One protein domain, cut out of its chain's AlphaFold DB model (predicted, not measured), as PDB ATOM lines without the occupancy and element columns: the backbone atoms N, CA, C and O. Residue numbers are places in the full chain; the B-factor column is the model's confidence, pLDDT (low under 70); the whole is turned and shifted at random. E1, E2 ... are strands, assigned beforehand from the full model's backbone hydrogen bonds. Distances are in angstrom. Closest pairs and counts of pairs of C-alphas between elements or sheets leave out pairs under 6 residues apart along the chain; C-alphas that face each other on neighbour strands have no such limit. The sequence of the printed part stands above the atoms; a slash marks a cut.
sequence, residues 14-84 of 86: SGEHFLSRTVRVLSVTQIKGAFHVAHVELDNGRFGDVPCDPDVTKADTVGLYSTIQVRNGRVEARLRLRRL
ATOM      1  N   SER A  14     -52.598 -77.324 137.711       74.00
ATOM      2  CA  SER A  14     -52.927 -76.894 139.065       74.00
ATOM      3  C   SER A  14     -53.143 -75.385 139.089       74.00
ATOM      4  O   SER A  14     -52.373 -74.627 138.503       74.00
ATOM      5  N   GLY A  15     -54.204 -74.956 139.764       76.44
ATOM      6  CA  GLY A  15     -54.505 -73.549 140.003       76.44
ATOM      7  C   GLY A  15     -54.915 -73.350 141.452       76.44
ATOM      8  O   GLY A  15     -55.710 -74.129 141.981       76.44
ATOM      9  N   GLU A  16     -54.360 -72.331 142.104       79.50
ATOM     10  CA  GLU A  16     -54.866 -71.840 143.383       79.50
ATOM     11  C   GLU A  16     -55.702 -70.589 143.113       79.50
ATOM     12  O   GLU A  16     -55.239 -69.622 142.510       79.50
ATOM     13  N   HIS A  17     -56.956 -70.637 143.535       79.69
ATOM     14  CA  HIS A  17     -57.924 -69.571 143.394       79.69
ATOM     15  C   HIS A  17     -58.237 -69.022 144.770       79.69
ATOM     16  O   HIS A  17     -58.679 -69.729 145.677       79.69
ATOM     17  N   PHE A  18     -58.018 -67.731 144.906       78.62
ATOM     18  CA  PHE A  18     -58.392 -66.998 146.087       78.62
ATOM     19  C   PHE A  18     -59.920 -66.822 146.142       78.62
ATOM     20  O   PHE A  18     -60.500 -66.305 145.188       78.62
ATOM     21  N   LEU A  19     -60.569 -67.268 147.226       80.31
ATOM     22  CA  LEU A  19     -62.031 -67.218 147.362       80.31
ATOM     23  C   LEU A  19     -62.516 -66.104 148.292       80.31
ATOM     24  O   LEU A  19     -63.484 -65.428 147.956       80.31
ATOM     25  N   SER A  20     -61.881 -65.909 149.454       79.31
ATOM     26  CA  SER A  20     -62.290 -64.864 150.408       79.31
ATOM     27  C   SER A  20     -61.130 -64.363 151.274       79.31
ATOM     28  O   SER A  20     -60.256 -65.142 151.670       79.31
ATOM     29  N   ARG A  21     -61.127 -63.044 151.549       71.56
ATOM     30  CA  ARG A  21     -60.057 -62.306 152.273       71.56
ATOM     31  C   ARG A  21     -60.171 -62.379 153.763       71.56
ATOM     32  O   ARG A  21     -59.196 -62.072 154.432       71.56
ATOM     33  N   THR A  22     -61.332 -62.694 154.299       77.62
ATOM     34  CA  THR A  22     -61.503 -62.568 155.737       77.62
ATOM     35  C   THR A  22     -62.474 -63.622 156.183       77.62
ATOM     36  O   THR A  22     -63.686 -63.469 156.088       77.62
ATOM     37  N   VAL A  23     -61.896 -64.730 156.621       86.69
ATOM     38  CA  VAL A  23     -62.629 -65.855 157.162       86.69
ATOM     39  C   VAL A  23     -62.318 -65.920 158.645       86.69
ATOM     40  O   VAL A  23     -61.154 -65.917 159.053       86.69
ATOM     41  N   ARG A  24     -63.366 -65.923 159.466       87.56
ATOM     42  CA  ARG A  24     -63.223 -65.947 160.918       87.56
ATOM     43  C   ARG A  24     -63.166 -67.390 161.383       87.56
ATOM     44  O   ARG A  24     -64.113 -68.146 161.187       87.56
ATOM     45  N   VAL A  25     -62.071 -67.769 162.033       89.94
ATOM     46  CA  VAL A  25     -61.960 -69.087 162.665       89.94
ATOM     47  C   VAL A  25     -62.793 -69.090 163.943       89.94
ATOM     48  O   VAL A  25     -62.606 -68.255 164.827       89.94
ATOM     49  N   LEU A  26     -63.740 -70.018 164.043       91.25
ATOM     50  CA  LEU A  26     -64.617 -70.171 165.204       91.25
ATOM     51  C   LEU A  26     -64.067 -71.210 166.182       91.25
ATOM     52  O   LEU A  26     -64.039 -70.966 167.394       91.25
ATOM     53  N   SER A  27     -63.591 -72.336 165.652       91.19
ATOM     54  CA  SER A  27     -62.920 -73.405 166.392       91.19
ATOM     55  C   SER A  27     -61.976 -74.185 165.474       91.19
ATOM     56  O   SER A  27     -62.108 -74.143 164.253       91.19
ATOM     57  N   VAL A  28     -61.019 -74.902 166.065       89.75
ATOM     58  CA  VAL A  28     -60.129 -75.826 165.352       89.75
ATOM     59  C   VAL A  28     -60.210 -77.176 166.044       89.75
ATOM     60  O   VAL A  28     -60.013 -77.272 167.255       89.75
ATOM     61  N   THR A  29     -60.521 -78.209 165.272       90.31
ATOM     62  CA  THR A  29     -60.629 -79.588 165.742       90.31
ATOM     63  C   THR A  29     -59.504 -80.405 165.134       90.31
ATOM     64  O   THR A  29     -59.365 -80.483 163.913       90.31
ATOM     65  N   GLN A  30     -58.712 -81.049 165.986       88.19
ATOM     66  CA  GLN A  30     -57.734 -82.029 165.540       88.19
ATOM     67  C   GLN A  30     -58.435 -83.365 165.276       88.19
ATOM     68  O   GLN A  30     -59.038 -83.964 166.165       88.19
ATOM     69  N   ILE A  31     -58.329 -83.846 164.044       83.06
ATOM     70  CA  ILE A  31     -58.775 -85.169 163.619       83.06
ATOM     71  C   ILE A  31     -57.560 -86.107 163.638       83.06
ATOM     72  O   ILE A  31     -56.427 -85.703 163.359       83.06
ATOM     73  N   LYS A  32     -57.783 -87.375 164.010       77.75
ATOM     74  CA  LYS A  32     -56.743 -88.417 164.099       77.75
ATOM     75  C   LYS A  32     -55.779 -88.366 162.901       77.75
ATOM     76  O   LYS A  32     -56.218 -88.308 161.757       77.75
ATOM     77  N   GLY A  33     -54.474 -88.449 163.170       66.44
ATOM     78  CA  GLY A  33     -53.440 -88.502 162.126       66.44
ATOM     79  C   GLY A  33     -52.908 -87.146 161.645       66.44
ATOM     80  O   GLY A  33     -52.475 -87.059 160.505       66.44
ATOM     81  N   ALA A  34     -52.915 -86.119 162.507       67.00
ATOM     82  CA  ALA A  34     -52.371 -84.770 162.262       67.00
ATOM     83  C   ALA A  34     -53.194 -83.851 161.334       67.00
ATOM     84  O   ALA A  34     -52.747 -82.753 161.002       67.00
ATOM     85  N   PHE A  35     -54.418 -84.240 160.978       77.38
ATOM     86  CA  PHE A  35     -55.320 -83.382 160.213       77.38
ATOM     87  C   PHE A  35     -56.037 -82.404 161.139       77.38
ATOM     88  O   PHE A  35     -56.649 -82.822 162.117       77.38
ATOM     89  N   HIS A  36     -55.992 -81.115 160.824       86.75
ATOM     90  CA  HIS A  36     -56.753 -80.099 161.543       86.75
ATOM     91  C   HIS A  36     -57.875 -79.599 160.644       86.75
ATOM     92  O   HIS A  36     -57.702 -79.438 159.434       86.75
ATOM     93  N   VAL A  37     -59.049 -79.416 161.235       89.00
ATOM     94  CA  VAL A  37     -60.214 -78.856 160.562       89.00
ATOM     95  C   VAL A  37     -60.678 -77.655 161.358       89.00
ATOM     96  O   VAL A  37     -60.994 -77.768 162.543       89.00
ATOM     97  N   ALA A  38     -60.700 -76.504 160.703       90.75
ATOM     98  CA  ALA A  38     -61.223 -75.281 161.273       90.75
ATOM     99  C   ALA A  38     -62.694 -75.132 160.894       90.75
ATOM    100  O   ALA A  38     -63.038 -75.161 159.710       90.75
ATOM    101  N   HIS A  39     -63.537 -74.924 161.902       92.50
ATOM    102  CA  HIS A  39     -64.881 -74.415 161.695       92.50
ATOM    103  C   HIS A  39     -64.787 -72.907 161.498       92.50
ATOM    104  O   HIS A  39     -64.236 -72.199 162.351       92.50
ATOM    105  N   VAL A  40     -65.294 -72.412 160.377       91.31
ATOM    106  CA  VAL A  40     -65.134 -71.019 159.973       91.31
ATOM    107  C   VAL A  40     -66.450 -70.352 159.615       91.31
ATOM    108  O   VAL A  40     -67.378 -70.997 159.137       91.31
ATOM    109  N   GLU A  41     -66.483 -69.037 159.796       90.44
ATOM    110  CA  GLU A  41     -67.517 -68.138 159.294       90.44
ATOM    111  C   GLU A  41     -66.957 -67.314 158.127       90.44
ATOM    112  O   GLU A  41     -65.882 -66.711 158.222       90.44
ATOM    113  N   LEU A  42     -67.684 -67.317 157.012       85.94
ATOM    114  CA  LEU A  42     -67.400 -66.529 155.819       85.94
ATOM    115  C   LEU A  42     -68.010 -65.127 155.941       85.94
ATOM    116  O   LEU A  42     -68.959 -64.901 156.687       85.94
ATOM    117  N   ASP A  43     -67.511 -64.199 155.130       83.25
ATOM    118  CA  ASP A  43     -68.002 -62.817 155.010       83.25
ATOM    119  C   ASP A  43     -69.514 -62.692 154.737       83.25
ATOM    120  O   ASP A  43     -70.152 -61.731 155.162       83.25
ATOM    121  N   ASN A  44     -70.104 -63.674 154.060       83.19
ATOM    122  CA  ASN A  44     -71.535 -63.746 153.772       83.19
ATOM    123  C   ASN A  44     -72.381 -64.372 154.901       83.19
ATOM    124  O   ASN A  44     -73.550 -64.690 154.674       83.19
ATOM    125  N   GLY A  45     -71.802 -64.590 156.088       84.94
ATOM    126  CA  GLY A  45     -72.476 -65.178 157.251       84.94
ATOM    127  C   GLY A  45     -72.741 -66.683 157.136       84.94
ATOM    128  O   GLY A  45     -73.510 -67.236 157.920       84.94
ATOM    129  N   ARG A  46     -72.153 -67.365 156.143       88.44
ATOM    130  CA  ARG A  46     -72.205 -68.830 156.035       88.44
ATOM    131  C   ARG A  46     -71.075 -69.472 156.821       88.44
ATOM    132  O   ARG A  46     -70.000 -68.900 156.966       88.44
ATOM    133  N   PHE A  47     -71.305 -70.712 157.229       89.69
ATOM    134  CA  PHE A  47     -70.352 -71.500 158.000       89.69
ATOM    135  C   PHE A  47     -69.863 -72.705 157.202       89.69
ATOM    136  O   PHE A  47     -70.572 -73.209 156.326       89.69
ATOM    137  N   GLY A  48     -68.661 -73.179 157.511       88.75
ATOM    138  CA  GLY A  48     -68.113 -74.379 156.895       88.75
ATOM    139  C   GLY A  48     -66.912 -74.931 157.643       88.75
ATOM    140  O   GLY A  48     -66.278 -74.232 158.427       88.75
ATOM    141  N   ASP A  49     -66.601 -76.191 157.366       89.38
ATOM    142  CA  ASP A  49     -65.438 -76.880 157.909       89.38
ATOM    143  C   ASP A  49     -64.377 -77.008 156.820       89.38
ATOM    144  O   ASP A  49     -64.639 -77.533 155.734       89.38
ATOM    145  N   VAL A  50     -63.174 -76.504 157.092       88.69
ATOM    146  CA  VAL A  50     -62.094 -76.456 156.103       88.69
ATOM    147  C   VAL A  50     -60.821 -77.060 156.689       88.69
ATOM    148  O   VAL A  50     -60.436 -76.697 157.805       88.69
ATOM    149  N   PRO A  51     -60.131 -77.955 155.958       87.81
ATOM    150  CA  PRO A  51     -58.810 -78.421 156.355       87.81
ATOM    151  C   PRO A  51     -57.836 -77.250 156.509       87.81
ATOM    152  O   PRO A  51     -57.739 -76.385 155.630       87.81
ATOM    153  N   CYS A  52     -57.098 -77.239 157.612       86.62
ATOM    154  CA  CYS A  52     -56.131 -76.201 157.933       86.62
ATOM    155  C   CYS A  52     -54.802 -76.786 158.412       86.62
ATOM    156  O   CYS A  52     -54.707 -77.962 158.778       86.62
ATOM    157  N   ASP A  53     -53.775 -75.942 158.386       83.81
ATOM    158  CA  ASP A  53     -52.481 -76.253 158.975       83.81
ATOM    159  C   ASP A  53     -52.587 -76.307 160.516       83.81
ATOM    160  O   ASP A  53     -53.434 -75.627 161.108       83.81
ATOM    161  N   PRO A  54     -51.758 -77.130 161.187       82.31
ATOM    162  CA  PRO A  54     -51.820 -77.355 162.637       82.31
ATOM    163  C   PRO A  54     -51.552 -76.104 163.480       82.31
ATOM    164  O   PRO A  54     -51.894 -76.072 164.659       82.31
ATOM    165  N   ASP A  55     -50.919 -75.089 162.902       83.31
ATOM    166  CA  ASP A  55     -50.591 -73.831 163.560       83.31
ATOM    167  C   ASP A  55     -51.707 -72.783 163.450       83.31
ATOM    168  O   ASP A  55     -51.574 -71.718 164.052       83.31
ATOM    169  N   VAL A  56     -52.793 -73.054 162.715       85.38
ATOM    170  CA  VAL A  56     -53.956 -72.160 162.633       85.38
ATOM    171  C   VAL A  56     -54.732 -72.184 163.946       85.38
ATOM    172  O   VAL A  56     -55.110 -73.235 164.460       85.38
ATOM    173  N   THR A  57     -55.035 -70.999 164.461       86.56
ATOM    174  CA  THR A  57     -55.761 -70.789 165.711       86.56
ATOM    175  C   THR A  57     -56.954 -69.856 165.515       86.56
ATOM    176  O   THR A  57     -57.086 -69.164 164.508       86.56
ATOM    177  N   LYS A  58     -57.826 -69.786 166.527       87.19
ATOM    178  CA  LYS A  58     -58.984 -68.877 166.542       87.19
ATOM    179  C   LYS A  58     -58.605 -67.390 166.445       87.19
ATOM    180  O   LYS A  58     -59.429 -66.575 166.047       87.19
ATOM    181  N   ALA A  59     -57.391 -67.030 166.862       85.50
ATOM    182  CA  ALA A  59     -56.917 -65.649 166.846       85.50
ATOM    183  C   ALA A  59     -56.397 -65.216 165.464       85.50
ATOM    184  O   ALA A  59     -56.193 -64.024 165.238       85.50
ATOM    185  N   ASP A  60     -56.181 -66.164 164.551       84.75
ATOM    186  CA  ASP A  60     -55.614 -65.874 163.244       84.75
ATOM    187  C   ASP A  60     -56.639 -65.260 162.293       84.75
ATOM    188  O   ASP A  60     -57.797 -65.673 162.216       84.75
ATOM    189  N   THR A  61     -56.168 -64.302 161.497       81.62
ATOM    190  CA  THR A  61     -56.884 -63.852 160.304       81.62
ATOM    191  C   THR A  61     -56.450 -64.733 159.139       81.62
ATOM    192  O   THR A  61     -55.274 -64.761 158.769       81.62
ATOM    193  N   VAL A  62     -57.389 -65.490 158.573       87.69
ATOM    194  CA  VAL A  62     -57.109 -66.460 157.507       87.69
ATOM    195  C   VAL A  62     -57.895 -66.135 156.241       87.69
ATOM    196  O   VAL A  62     -59.004 -65.596 156.282       87.69
ATOM    197  N   GLY A  63     -57.303 -66.473 155.102       88.06
ATOM    198  CA  GLY A  63     -57.936 -66.442 153.793       88.06
ATOM    199  C   GLY A  63     -58.365 -67.844 153.382       88.06
ATOM    200  O   GLY A  63     -57.697 -68.830 153.708       88.06
ATOM    201  N   LEU A  64     -59.470 -67.926 152.643       88.38
ATOM    202  CA  LEU A  64     -59.938 -69.172 152.042       88.38
ATOM    203  C   LEU A  64     -59.462 -69.262 150.596       88.38
ATOM    204  O   LEU A  64     -59.732 -68.383 149.775       88.38
ATOM    205  N   TYR A  65     -58.795 -70.367 150.292       86.12
ATOM    206  CA  TYR A  65     -58.257 -70.680 148.980       86.12
ATOM    207  C   TYR A  65     -58.871 -71.988 148.483       86.12
ATOM    208  O   TYR A  65     -59.091 -72.931 149.247       86.12
ATOM    209  N   SER A  66     -59.141 -72.054 147.187       85.25
ATOM    210  CA  SER A  66     -59.490 -73.285 146.487       85.25
ATOM    211  C   SER A  66     -58.330 -73.694 145.604       85.25
ATOM    212  O   SER A  66     -57.809 -72.893 144.838       85.25
ATOM    213  N   THR A  67     -57.931 -74.951 145.687       84.12
ATOM    214  CA  THR A  67     -56.972 -75.546 144.764       84.12
ATOM    215  C   THR A  67     -57.716 -76.480 143.832       84.12
ATOM    216  O   THR A  67     -58.435 -77.369 144.285       84.12
ATOM    217  N   ILE A  68     -57.552 -76.273 142.531       83.12
ATOM    218  CA  ILE A  68     -58.076 -77.157 141.496       83.12
ATOM    219  C   ILE A  68     -56.884 -77.910 140.922       83.12
ATOM    220  O   ILE A  68     -55.911 -77.299 140.483       83.12
ATOM    221  N   GLN A  69     -56.949 -79.235 140.948       82.62
ATOM    222  CA  GLN A  69     -55.954 -80.120 140.362       82.62
ATOM    223  C   GLN A  69     -56.631 -80.995 139.312       82.62
ATOM    224  O   GLN A  69     -57.575 -81.720 139.613       82.62
ATOM    225  N   VAL A  70     -56.140 -80.937 138.079       81.88
ATOM    226  CA  VAL A  70     -56.555 -81.847 137.010       81.88
ATOM    227  C   VAL A  70     -55.504 -82.940 136.899       81.88
ATOM    228  O   VAL A  70     -54.350 -82.661 136.576       81.88
ATOM    229  N   ARG A  71     -55.886 -84.187 137.184       79.94
ATOM    230  CA  ARG A  71     -55.006 -85.359 137.108       79.94
ATOM    231  C   ARG A  71     -55.681 -86.453 136.296       79.94
ATOM    232  O   ARG A  71     -56.736 -86.945 136.682       79.94
ATOM    233  N   ASN A  72     -55.069 -86.848 135.180       78.69
ATOM    234  CA  ASN A  72     -55.569 -87.913 134.300       78.69
ATOM    235  C   ASN A  72     -57.047 -87.728 133.885       78.69
ATOM    236  O   ASN A  72     -57.823 -88.676 133.904       78.69
ATOM    237  N   GLY A  73     -57.456 -86.493 133.568       76.81
ATOM    238  CA  GLY A  73     -58.841 -86.169 133.194       76.81
ATOM    239  C   GLY A  73     -59.827 -86.058 134.365       76.81
ATOM    240  O   GLY A  73     -60.988 -85.724 134.146       76.81
ATOM    241  N   ARG A  74     -59.385 -86.284 135.609       80.50
ATOM    242  CA  ARG A  74     -60.181 -86.050 136.820       80.50
ATOM    243  C   ARG A  74     -59.885 -84.667 137.389       80.50
ATOM    244  O   ARG A  74     -58.723 -84.327 137.601       80.50
ATOM    245  N   VAL A  75     -60.936 -83.902 137.670       81.25
ATOM    246  CA  VAL A  75     -60.847 -82.624 138.386       81.25
ATOM    247  C   VAL A  75     -61.026 -82.882 139.881       81.25
ATOM    248  O   VAL A  75     -62.043 -83.426 140.306       81.25
ATOM    249  N   GLU A  76     -60.040 -82.495 140.680       84.25
ATOM    250  CA  GLU A  76     -60.100 -82.483 142.138       84.25
ATOM    251  C   GLU A  76     -60.064 -81.034 142.627       84.25
ATOM    252  O   GLU A  76     -59.083 -80.328 142.409       84.25
ATOM    253  N   ALA A  77     -61.128 -80.593 143.298       80.50
ATOM    254  CA  ALA A  77     -61.165 -79.303 143.978       80.50
ATOM    255  C   ALA A  77     -60.989 -79.517 145.485       80.50
ATOM    256  O   ALA A  77     -61.652 -80.371 146.077       80.50
ATOM    257  N   ARG A  78     -60.093 -78.755 146.115       83.94
ATOM    258  CA  ARG A  78     -59.832 -78.819 147.558       83.94
ATOM    259  C   ARG A  78     -59.794 -77.420 148.146       83.94
ATOM    260  O   ARG A  78     -59.066 -76.564 147.649       83.94
ATOM    261  N   LEU A  79     -60.534 -77.217 149.229       84.88
ATOM    262  CA  LEU A  79     -60.483 -75.990 150.015       84.88
ATOM    263  C   LEU A  79     -59.340 -76.054 151.026       84.88
ATOM    264  O   LEU A  79     -59.064 -77.118 151.587       84.88
ATOM    265  N   ARG A  80     -58.681 -74.919 151.246       84.94
ATOM    266  CA  ARG A  80     -57.617 -74.749 152.237       84.94
ATOM    267  C   ARG A  80     -57.699 -73.371 152.871       84.94
ATOM    268  O   ARG A  80     -57.998 -72.388 152.192       84.94
ATOM    269  N   LEU A  81     -57.388 -73.304 154.159       87.19
ATOM    270  CA  LEU A  81     -57.150 -72.037 154.844       87.19
ATOM    271  C   LEU A  81     -55.663 -71.714 154.820       87.19
ATOM    272  O   LEU A  81     -54.836 -72.602 155.006       87.19
ATOM    273  N   ARG A  82     -55.329 -70.439 154.624       84.19
ATOM    274  CA  ARG A  82     -53.968 -69.927 154.809       84.19
ATOM    275  C   ARG A  82     -54.006 -68.700 155.698       84.19
ATOM    276  O   ARG A  82     -54.872 -67.843 155.523       84.19
ATOM    277  N   ARG A  83     -53.059 -68.603 156.629       83.81
ATOM    278  CA  ARG A  83     -52.860 -67.389 157.427       83.81
ATOM    279  C   ARG A  83     -52.543 -66.230 156.487       83.81
ATOM    280  O   ARG A  83     -51.676 -66.343 155.621       83.81
ATOM    281  N   LEU A  84     -53.267 -65.130 156.643       78.94
ATOM    282  CA  LEU A  84     -52.939 -63.890 155.961       78.94
ATOM    283  C   LEU A  84     -51.878 -63.210 156.813       78.94
ATOM    284  O   LEU A  84     -52.122 -62.895 157.975       78.94
TER     285      LEU A  84
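This is residues 14 to 84 of the 86 residues of an uncharacterized protein of Methyloversatilis universalis (strain ATCC BAA-1314 / JCM 13912 / FAM5) (UniProt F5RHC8). A single curled sheet of five strands is folded over on its long, sharply bent strand E1, like part of a barrel: the short strands E2 and E3 make one leaf and the long hairpin of E4 and E5 makes the other. The leaves are only partly face to face, and the far end of the E4 and E5 hairpin reaches out along the longest axis, with residues 14 to 24 of E1 beside E4. The printed part has 71 residues, with no named helix and five named strands, E1 to E5 along the chain, in the sheet order E3, E2, E1, E4, E5, all antiparallel. The class is all strand, and the whole is compact, with a radius of gyration of the C-alphas of 12.6 A and spans of 39 by 31 by 20 A.

E1, residues 14 to 31, bends by 118 degrees at residue 26. Its residues 24 to 31 pair with E2, residues 35 to 41, in an antiparallel hairpin, with N 29 and O 37 2.8 A apart, within hydrogen-bond range. E2 forms the next hairpin with E3, residues 47 to 52, at 150 degrees between their directions, with N 40 and O 48 at 2.8 A. E1, E2 and E3 are a meander, each strand the antiparallel neighbour of the one before. Residues 14 to 24 of E1 pair with E4, residues 61 to 71, antiparallel, with N 17 and O 66 at 2.7 A. This completes a Greek key of E1 to E4, a meander whose first strand is also the antiparallel neighbour of the fourth. E4 and E5, residues 74 to 83, are a hairpin at 161 degrees, with N 67 and O 78 at 2.8 A. In this folded sheet, one sheet bent back on itself, E3 and E2 face E4 and E5, with E1 as the hinge. The closest C-alphas of the edge strands E3 and E5 are those of Cys 52 and Leu 81, 5.3 A apart. E2 and E4 are apart.

E1 begins at C-alpha 14, (-52.927, -76.894, 139.065), and measures 26.6 A from first to last C-alpha. E2 measures 19.5 A and E3 15.0 A. E4 begins at C-alpha 61, (-56.884, -63.852, 160.304), and measures 31.7 A. E5 measures 28.7 A and ends at C-alpha 83, (-52.860, -67.389, 157.427).

The two C-alphas farthest apart are those of Ala 59 and Gly 73, at 39.5 A. The sheet is strongly twisted, its C-alphas lying up to 9.4 A off the best plane. The printed part has no cut. The links E1 to E2, E2 to E3 and E4 to E5 are tight, and E3 to E4, with 8 residues, is short. The mean pLDDT of the printed part is 83.9, and residues 33 to 34 are under 70.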